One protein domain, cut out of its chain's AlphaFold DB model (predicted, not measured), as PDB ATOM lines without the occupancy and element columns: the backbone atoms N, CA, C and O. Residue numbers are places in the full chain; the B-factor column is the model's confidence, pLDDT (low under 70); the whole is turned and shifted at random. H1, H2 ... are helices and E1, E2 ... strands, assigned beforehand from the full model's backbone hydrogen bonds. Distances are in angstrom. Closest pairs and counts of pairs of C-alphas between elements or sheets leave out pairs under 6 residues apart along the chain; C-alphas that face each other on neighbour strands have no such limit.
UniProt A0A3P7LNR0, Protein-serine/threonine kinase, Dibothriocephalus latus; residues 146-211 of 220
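AT A GLANCE: This is residues 146 to 211 of the 220 residues of the protein "Protein-serine/threonine kinase" of Dibothriocephalus latus (UniProt A0A3P7LNR0). Two helices, H1 and H2, set out the same way from a small two-stranded ribbon of E1 and E2 and pack on each other at a steep tilt of 38 degrees, while a long link without named elements returns from the far end of H1 to the ribbon. Within this link residues 184 to 189 stick out free of the rest. The printed part has 66 residues, with two named strands and two named helices in the order E1, H1, E2, H2. The sheet, in the order E1 - E2, is antiparallel, and the class is mixed, helices and strands. The outline is flat, 38 by 29 by 14 A, and the whole is only just loose, close to compact, with a radius of gyration of the C-alphas of 13.3 A.

HOW THE PARTS SIT: E1, residues 148 to 153, and E2, residues 192 to 195, are antiparallel neighbours, with 156 degrees between their directions. The C-alphas of Gln 150 and Val 194 face each other at 4.5 A. N 149 and O 195 are within hydrogen-bond range at 2.8 A, as are N 195 and O 149 at 3.1 A. A tight link with no residue between joins E1 to H1, residues 154 to 173. The closest C-alphas of H1 and E2 are those of Val 154 and Lys 192, 6.2 A apart. A tight link of one residue joins E2 to H2, residues 197 to 210. H1 and H2 touch, with 20 pairs of C-alphas within 8 A, the closest being those of Ala 161 and Phe 205, 4.8 A apart. They run the same way at a steep tilt of 38 degrees. The closest C-alphas of E1 and H2 are those of Cys 152 and Pro 197, 6.5 A apart. Every O i to N i+4 pair in H1 is within hydrogen-bond range; in H2, 9 of 10 are.

IN THESE COORDINATES: E1 begins at C-alpha 148 at (171.039, 234.685, 118.098) and is 12.2 A long from first to last C-alpha. H1 measures 27.3 A and ends at C-alpha 173 at (175.714, 204.021, 101.304). E2 measures 9.0 A. H2 measures 20.2 A and ends at C-alpha 210 at (179.822, 217.278, 99.699).

THE WHOLE: The two C-alphas farthest apart are those of Tyr 172 and Val 187, 40.0 A. The printed part has no cut. The link from H1 to E2, residues 174 to 191, is long, with 18 residues. The mean pLDDT of the printed part is 90.9, and residues 188 and 211 are under 70.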
ATOM      1  N   GLY A 146     166.331 235.937 120.555       90.94
ATOM      2  CA  GLY A 146     165.689 235.503 119.313       90.94
ATOM      3  C   GLY A 146     166.423 234.309 118.705       90.94
ATOM      4  O   GLY A 146     166.621 233.306 119.386       90.94
ATOM      5  N   CYS A 147     166.868 234.414 117.450       91.62
ATOM      6  CA  CYS A 147     167.654 233.356 116.797       91.62
ATOM      7  C   CYS A 147     169.164 233.434 117.085       91.62
ATOM      8  O   CYS A 147     169.916 232.575 116.623       91.62
ATOM      9  N   ILE A 148     169.621 234.457 117.814       94.69
ATOM     10  CA  ILE A 148     171.039 234.685 118.098       94.69
ATOM     11  C   ILE A 148     171.408 234.017 119.417       94.69
ATOM     12  O   ILE A 148     170.823 234.318 120.454       94.69
ATOM     13  N   ASP A 149     172.425 233.171 119.380       94.50
ATOM     14  CA  ASP A 149     173.049 232.577 120.549       94.50
ATOM     15  C   ASP A 149     174.274 233.392 120.965       94.50
ATOM     16  O   ASP A 149     175.169 233.645 120.151       94.50
ATOM     17  N   GLN A 150     174.309 233.821 122.225       93.88
ATOM     18  CA  GLN A 150     175.418 234.613 122.758       93.88
ATOM     19  C   GLN A 150     176.683 233.781 123.003       93.88
ATOM     20  O   GLN A 150     177.779 234.336 122.966       93.88
ATOM     21  N   ASP A 151     176.538 232.467 123.184       93.44
ATOM     22  CA  ASP A 151     177.624 231.536 123.499       93.44
ATOM     23  C   ASP A 151     177.598 230.323 122.548       93.44
ATOM     24  O   ASP A 151     177.707 229.176 122.990       93.44
ATOM     25  N   CYS A 152     177.443 230.571 121.238       94.75
ATOM     26  CA  CYS A 152     177.349 229.521 120.217       94.75
ATOM     27  C   CYS A 152     178.626 228.669 120.196       94.75
ATOM     28  O   CYS A 152     179.693 229.159 119.816       94.75
ATOM     29  N   ASP A 153     178.523 227.401 120.604       94.06
ATOM     30  CA  ASP A 153     179.636 226.453 120.595       94.06
ATOM     31  C   ASP A 153     179.752 225.780 119.227       94.06
ATOM     32  O   ASP A 153     178.929 224.951 118.838       94.06
ATOM     33  N   VAL A 154     180.807 226.131 118.491       94.31
ATOM     34  CA  VAL A 154     181.037 225.646 117.123       94.31
ATOM     35  C   VAL A 154     181.106 224.123 117.068       94.31
ATOM     36  O   VAL A 154     180.671 223.520 116.088       94.31
ATOM     37  N   VAL A 155     181.662 223.494 118.105       94.31
ATOM     38  CA  VAL A 155     181.871 222.045 118.133       94.31
ATOM     39  C   VAL A 155     180.556 221.314 118.353       94.31
ATOM     40  O   VAL A 155     180.372 220.243 117.780       94.31
ATOM     41  N   GLU A 156     179.649 221.876 119.154       95.00
ATOM     42  CA  GLU A 156     178.293 221.338 119.315       95.00
ATOM     43  C   GLU A 156     177.551 221.379 117.974       95.00
ATOM     44  O   GLU A 156     177.126 220.335 117.487       95.00
ATOM     45  N   ILE A 157     177.524 222.539 117.308       96.62
ATOM     46  CA  ILE A 157     176.821 222.691 116.023       96.62
ATOM     47  C   ILE A 157     177.416 221.799 114.926       96.62
ATOM     48  O   ILE A 157     176.679 221.221 114.128       96.62
ATOM     49  N   LEU A 158     178.744 221.648 114.893       96.06
ATOM     50  CA  LEU A 158     179.418 220.739 113.965       96.06
ATOM     51  C   LEU A 158     179.037 219.276 114.208       96.06
ATOM     52  O   LEU A 158     178.838 218.535 113.250       96.06
ATOM     53  N   LYS A 159     178.958 218.850 115.472       95.81
ATOM     54  CA  LYS A 159     178.578 217.477 115.825       95.81
ATOM     55  C   LYS A 159     177.137 217.175 115.442       95.81
ATOM     56  O   LYS A 159     176.900 216.095 114.910       95.81
ATOM     57  N   ASP A 160     176.225 218.116 115.665       96.69
ATOM     58  CA  ASP A 160     174.825 217.973 115.263       96.69
ATOM     59  C   ASP A 160     174.719 217.849 113.736       96.69
ATOM     60  O   ASP A 160     174.174 216.871 113.227       96.69
ATOM     61  N   ALA A 161     175.351 218.768 112.993       96.94
ATOM     62  CA  ALA A 161     175.381 218.729 111.530       96.94
ATOM     63  C   ALA A 161     175.996 217.429 110.985       96.94
ATOM     64  O   ALA A 161     175.479 216.849 110.031       96.94
ATOM     65  N   TYR A 162     177.079 216.945 111.598       95.56
ATOM     66  CA  TYR A 162     177.706 215.680 111.222       95.56
ATOM     67  C   TYR A 162     176.845 214.467 111.549       95.56
ATOM     68  O   TYR A 162     176.800 213.544 110.746       95.56
ATOM     69  N   SER A 163     176.159 214.449 112.692       95.69
ATOM     70  CA  SER A 163     175.256 213.350 113.044       95.69
ATOM     71  C   SER A 163     174.151 213.192 111.997       95.69
ATOM     72  O   SER A 163     173.866 212.074 111.566       95.69
ATOM     73  N   ASP A 164     173.566 214.306 111.556       95.25
ATOM     74  CA  ASP A 164     172.500 214.295 110.554       95.25
ATOM     75  C   ASP A 164     173.022 213.943 109.154       95.25
ATOM     76  O   ASP A 164     172.385 213.167 108.439       95.25
ATOM     77  N   ALA A 165     174.194 214.464 108.772       93.56
ATOM     78  CA  ALA A 165     174.861 214.111 107.518       93.56
ATOM     79  C   ALA A 165     175.199 212.611 107.479       93.56
ATOM     80  O   ALA A 165     174.719 211.896 106.598       93.56
ATOM     81  N   LYS A 166     175.855 212.104 108.535       92.12
ATOM     82  CA  LYS A 166     176.175 210.684 108.709       92.12
ATOM     83  C   LYS A 166     174.936 209.805 108.601       92.12
ATOM     84  O   LYS A 166     174.985 208.786 107.923       92.12
ATOM     85  N   MET A 167     173.826 210.183 109.237       93.00
ATOM     86  CA  MET A 167     172.583 209.411 109.155       93.00
ATOM     87  C   MET A 167     172.073 209.303 107.709       93.00
ATOM     88  O   MET A 167     171.592 208.241 107.308       93.00
ATOM     89  N   LEU A 168     172.184 210.374 106.919       90.62
ATOM     90  CA  LEU A 168     171.851 210.339 105.495       90.62
ATOM     91  C   LEU A 168     172.840 209.470 104.715       90.62
ATOM     92  O   LEU A 168     172.407 208.635 103.925       90.62
ATOM     93  N   CYS A 169     174.143 209.617 104.946       87.81
ATOM     94  CA  CYS A 169     175.158 208.805 104.281       87.81
ATOM     95  C   CYS A 169     174.983 207.313 104.580       87.81
ATOM     96  O   CYS A 169     174.865 206.521 103.647       87.81
ATOM     97  N   ASP A 170     174.844 206.936 105.853       89.62
ATOM     98  CA  ASP A 170     174.588 205.558 106.278       89.62
ATOM     99  C   ASP A 170     173.310 205.004 105.621       89.62
ATOM    100  O   ASP A 170     173.261 203.837 105.236       89.62
ATOM    101  N   HIS A 171     172.275 205.832 105.438       89.62
ATOM    102  CA  HIS A 171     171.044 205.417 104.762       89.62
ATOM    103  C   HIS A 171     171.251 205.089 103.274       89.62
ATOM    104  O   HIS A 171     170.681 204.112 102.785       89.62
ATOM    105  N   TYR A 172     172.045 205.884 102.549       86.38
ATOM    106  CA  TYR A 172     172.257 205.708 101.105       86.38
ATOM    107  C   TYR A 172     173.409 204.756 100.758       86.38
ATOM    108  O   TYR A 172     173.339 204.070  99.738       86.38
ATOM    109  N   TYR A 173     174.448 204.702 101.591       86.44
ATOM    110  CA  TYR A 173     175.714 204.021 101.304       86.44
ATOM    111  C   TYR A 173     176.048 202.896 102.292       86.44
ATOM    112  O   TYR A 173     177.015 202.173 102.064       86.44
ATOM    113  N   ALA A 174     175.238 202.699 103.342       86.88
ATOM    114  CA  ALA A 174     175.440 201.702 104.402       86.88
ATOM    115  C   ALA A 174     176.767 201.833 105.178       86.88
ATOM    116  O   ALA A 174     177.112 200.941 105.956       86.88
ATOM    117  N   ASP A 175     177.486 202.934 104.979       86.00
ATOM    118  CA  ASP A 175     178.715 203.294 105.670       86.00
ATOM    119  C   ASP A 175     178.872 204.822 105.655       86.00
ATOM    120  O   ASP A 175     178.275 205.502 104.814       86.00
ATOM    121  N   SER A 176     179.690 205.356 106.559       86.75
ATOM    122  CA  SER A 176     180.121 206.749 106.526       86.75
ATOM    123  C   SER A 176     181.504 206.902 107.168       86.75
ATOM    124  O   SER A 176     181.834 206.212 108.139       86.75
ATOM    125  N   PRO A 177     182.307 207.872 106.711       88.19
ATOM    126  CA  PRO A 177     183.613 208.138 107.300       88.19
ATOM    127  C   PRO A 177     183.497 208.727 108.709       88.19
ATOM    128  O   PRO A 177     182.546 209.440 109.017       88.19
ATOM    129  N   GLU A 178     184.508 208.478 109.547       88.88
ATOM    130  CA  GLU A 178     184.618 209.077 110.880       88.88
ATOM    131  C   GLU A 178     185.127 210.528 110.832       88.88
ATOM    132  O   GLU A 178     186.153 210.833 110.214       88.88
ATOM    133  N   MET A 179     184.484 211.423 111.587       90.00
ATOM    134  CA  MET A 179     184.946 212.802 111.758       90.00
ATOM    135  C   MET A 179     186.010 212.932 112.859       90.00
ATOM    136  O   MET A 179     185.781 212.611 114.027       90.00
ATOM    137  N   LYS A 180     187.162 213.515 112.505       91.00
ATOM    138  CA  LYS A 180     188.218 213.909 113.451       91.00
ATOM    139  C   LYS A 180     188.189 215.419 113.670       91.00
ATOM    140  O   LYS A 180     188.361 216.181 112.725       91.00
ATOM    141  N   ILE A 181     188.019 215.849 114.920       90.12
ATOM    142  CA  ILE A 181     187.990 217.270 115.289       90.12
ATOM    143  C   ILE A 181     189.284 217.636 116.017       90.12
ATOM    144  O   ILE A 181     189.610 217.055 117.052       90.12
ATOM    145  N   SER A 182     189.988 218.645 115.509       90.19
ATOM    146  CA  SER A 182     191.118 219.289 116.181       90.19
ATOM    147  C   SER A 182     190.810 220.764 116.414       90.19
ATOM    148  O   SER A 182     190.410 221.458 115.480       90.19
ATOM    149  N   LEU A 183     191.023 221.252 117.635       89.25
ATOM    150  CA  LEU A 183     190.780 222.649 117.997       89.25
ATOM    151  C   LEU A 183     192.106 223.387 118.151       89.25
ATOM    152  O   LEU A 183     192.999 222.926 118.859       89.25
ATOM    153  N   ALA A 184     192.206 224.549 117.517       88.06
ATOM    154  CA  ALA A 184     193.307 225.481 117.700       88.06
ATOM    155  C   ALA A 184     192.729 226.811 118.188       88.06
ATOM    156  O   ALA A 184     191.989 227.475 117.466       88.06
ATOM    157  N   ASN A 185     193.040 227.182 119.428       85.12
ATOM    158  CA  ASN A 185     192.582 228.424 120.037       85.12
ATOM    159  C   ASN A 185     193.744 229.070 120.804       85.12
ATOM    160  O   ASN A 185     194.560 228.374 121.408       85.12
ATOM    161  N   ALA A 186     193.816 230.404 120.776       82.31
ATOM    162  CA  ALA A 186     194.762 231.178 121.578       82.31
ATOM    163  C   ALA A 186     194.468 231.077 123.088       82.31
ATOM    164  O   ALA A 186     195.341 231.352 123.910       82.31
ATOM    165  N   VAL A 187     193.245 230.680 123.450       78.81
ATOM    166  CA  VAL A 187     192.793 230.467 124.826       78.81
ATOM    167  C   VAL A 187     192.431 228.993 125.013       78.81
ATOM    168  O   VAL A 187     191.749 228.413 124.169       78.81
ATOM    169  N   ASN A 188     192.865 228.369 126.114       68.69
ATOM    170  CA  ASN A 188     192.451 227.002 126.445       68.69
ATOM    171  C   ASN A 188     190.925 226.951 126.640       68.69
ATOM    172  O   ASN A 188     190.398 227.664 127.490       68.69
ATOM    173  N   GLY A 189     190.225 226.093 125.891       78.12
ATOM    174  CA  GLY A 189     188.777 225.895 126.032       78.12
ATOM    175  C   GLY A 189     188.057 225.654 124.705       78.12
ATOM    176  O   GLY A 189     188.690 225.453 123.667       78.12
ATOM    177  N   SER A 190     186.723 225.666 124.746       84.31
ATOM    178  CA  SER A 190     185.888 225.583 123.545       84.31
ATOM    179  C   SER A 190     185.895 226.886 122.742       84.31
ATOM    180  O   SER A 190     186.138 227.971 123.272       84.31
ATOM    181  N   ILE A 191     185.655 226.768 121.432       90.75
ATOM    182  CA  ILE A 191     185.560 227.906 120.515       90.75
ATOM    183  C   ILE A 191     184.101 228.358 120.498       90.75
ATOM    184  O   ILE A 191     183.241 227.666 119.951       90.75
ATOM    185  N   LYS A 192     183.842 229.512 121.114       92.62
ATOM    186  CA  LYS A 192     182.508 230.104 121.239       92.62
ATOM    187  C   LYS A 192     182.493 231.534 120.721       92.62
ATOM    188  O   LYS A 192     183.441 232.281 120.965       92.62
ATOM    189  N   PHE A 193     181.424 231.914 120.030       92.94
ATOM    190  CA  PHE A 193     181.183 233.297 119.617       92.94
ATOM    191  C   PHE A 193     179.689 233.573 119.424       92.94
ATOM    192  O   PHE A 193     178.880 232.657 119.348       92.94
ATOM    193  N   VAL A 194     179.320 234.852 119.337       95.88
ATOM    194  CA  VAL A 194     177.929 235.258 119.104       95.88
ATOM    195  C   VAL A 194     177.548 234.959 117.653       95.88
ATOM    196  O   VAL A 194     178.146 235.525 116.733       95.88
ATOM    197  N   TYR A 195     176.560 234.091 117.427       96.50
ATOM    198  CA  TYR A 195     176.126 233.728 116.072       96.50
ATOM    199  C   TYR A 195     174.685 233.217 116.024       96.50
ATOM    200  O   TYR A 195     174.034 233.070 117.052       96.50
ATOM    201  N   VAL A 196     174.186 232.936 114.819       95.69
ATOM    202  CA  VAL A 196     172.896 232.270 114.591       95.69
ATOM    203  C   VAL A 196     173.163 230.779 114.357       95.69
ATOM    204  O   VAL A 196     173.662 230.431 113.281       95.69
ATOM    205  N   PRO A 197     172.870 229.883 115.321       95.44
ATOM    206  CA  PRO A 197     173.265 228.476 115.222       95.44
ATOM    207  C   PRO A 197     172.715 227.764 113.987       95.44
ATOM    208  O   PRO A 197     173.444 227.011 113.353       95.44
ATOM    209  N   SER A 198     171.474 228.055 113.586       94.56
ATOM    210  CA  SER A 198     170.864 227.450 112.395       94.56
ATOM    211  C   SER A 198     171.594 227.818 111.101       94.56
ATOM    212  O   SER A 198     171.732 226.975 110.221       94.56
ATOM    213  N   HIS A 199     172.123 229.042 110.978       95.88
ATOM    214  CA  HIS A 199     172.928 229.429 109.816       95.88
ATOM    215  C   HIS A 199     174.233 228.632 109.761       95.88
ATOM    216  O   HIS A 199     174.592 228.118 108.704       95.88
ATOM    217  N   LEU A 200     174.924 228.504 110.900       97.00
ATOM    218  CA  LEU A 200     176.160 227.727 110.982       97.00
ATOM    219  C   LEU A 200     175.899 226.243 110.702       97.00
ATOM    220  O   LEU A 200     176.618 225.649 109.906       97.00
ATOM    221  N   TYR A 201     174.847 225.679 111.299       97.56
ATOM    222  CA  TYR A 201     174.413 224.307 111.060       97.56
ATOM    223  C   TYR A 201     174.196 224.055 109.568       97.56
ATOM    224  O   TYR A 201     174.794 223.134 109.030       97.56
ATOM    225  N   HIS A 202     173.415 224.897 108.877       94.50
ATOM    226  CA  HIS A 202     173.151 224.707 107.449       94.50
ATOM    227  C   HIS A 202     174.433 224.743 106.614       94.50
ATOM    228  O   HIS A 202     174.614 223.894 105.750       94.50
ATOM    229  N   ILE A 203     175.345 225.681 106.887       95.81
ATOM    230  CA  ILE A 203     176.627 225.752 106.172       95.81
ATOM    231  C   ILE A 203     177.441 224.474 106.401       95.81
ATOM    232  O   ILE A 203     177.923 223.875 105.443       95.81
ATOM    233  N   LEU A 204     177.592 224.047 107.658       96.38
ATOM    234  CA  LEU A 204     178.369 222.857 108.003       96.38
ATOM    235  C   LEU A 204     177.742 221.586 107.427       96.38
ATOM    236  O   LEU A 204     178.450 220.788 106.824       96.38
ATOM    237  N   PHE A 205     176.427 221.427 107.556       95.44
ATOM    238  CA  PHE A 205     175.677 220.289 107.034       95.44
ATOM    239  C   PHE A 205     175.816 220.161 105.513       95.44
ATOM    240  O   PHE A 205     176.126 219.083 105.011       95.44
ATOM    241  N   GLU A 206     175.659 221.260 104.766       92.75
ATOM    242  CA  GLU A 206     175.836 221.239 103.309       92.75
ATOM    243  C   GLU A 206     177.286 220.939 102.899       92.75
ATOM    244  O   GLU A 206     177.507 220.201 101.941       92.75
ATOM    245  N   LEU A 207     178.282 221.451 103.633       93.25
ATOM    246  CA  LEU A 207     179.690 221.129 103.377       93.25
ATOM    247  C   LEU A 207     180.011 219.659 103.660       93.25
ATOM    248  O   LEU A 207     180.758 219.050 102.896       93.25
ATOM    249  N   LEU A 208     179.454 219.094 104.733       92.44
ATOM    250  CA  LEU A 208     179.661 217.697 105.107       92.44
ATOM    251  C   LEU A 208     179.099 216.763 104.029       92.44
ATOM    252  O   LEU A 208     179.860 215.954 103.505       92.44
ATOM    253  N   LYS A 209     177.875 217.004 103.543       86.75
ATOM    254  CA  LYS A 209     177.285 216.238 102.426       86.75
ATOM    255  C   LYS A 209     178.144 216.167 101.162       86.75
ATOM    256  O   LYS A 209     178.009 215.220 100.394       86.75
ATOM    257  N   VAL A 210     178.980 217.175 100.909       80.50
ATOM    258  CA  VAL A 210     179.822 217.278  99.699       80.50
ATOM    259  C   VAL A 210     181.285 216.906  99.977       80.50
ATOM    260  O   VAL A 210     182.097 216.793  99.053       80.50
ATOM    261  N   SER A 211     181.658 216.734 101.244       67.19
ATOM    262  CA  SER A 211     183.045 216.478 101.617       67.19
ATOM    263  C   SER A 211     183.493 215.095 101.143       67.19
ATOM    264  O   SER A 211     182.792 214.109 101.288       67.19
TER     265      SER A 211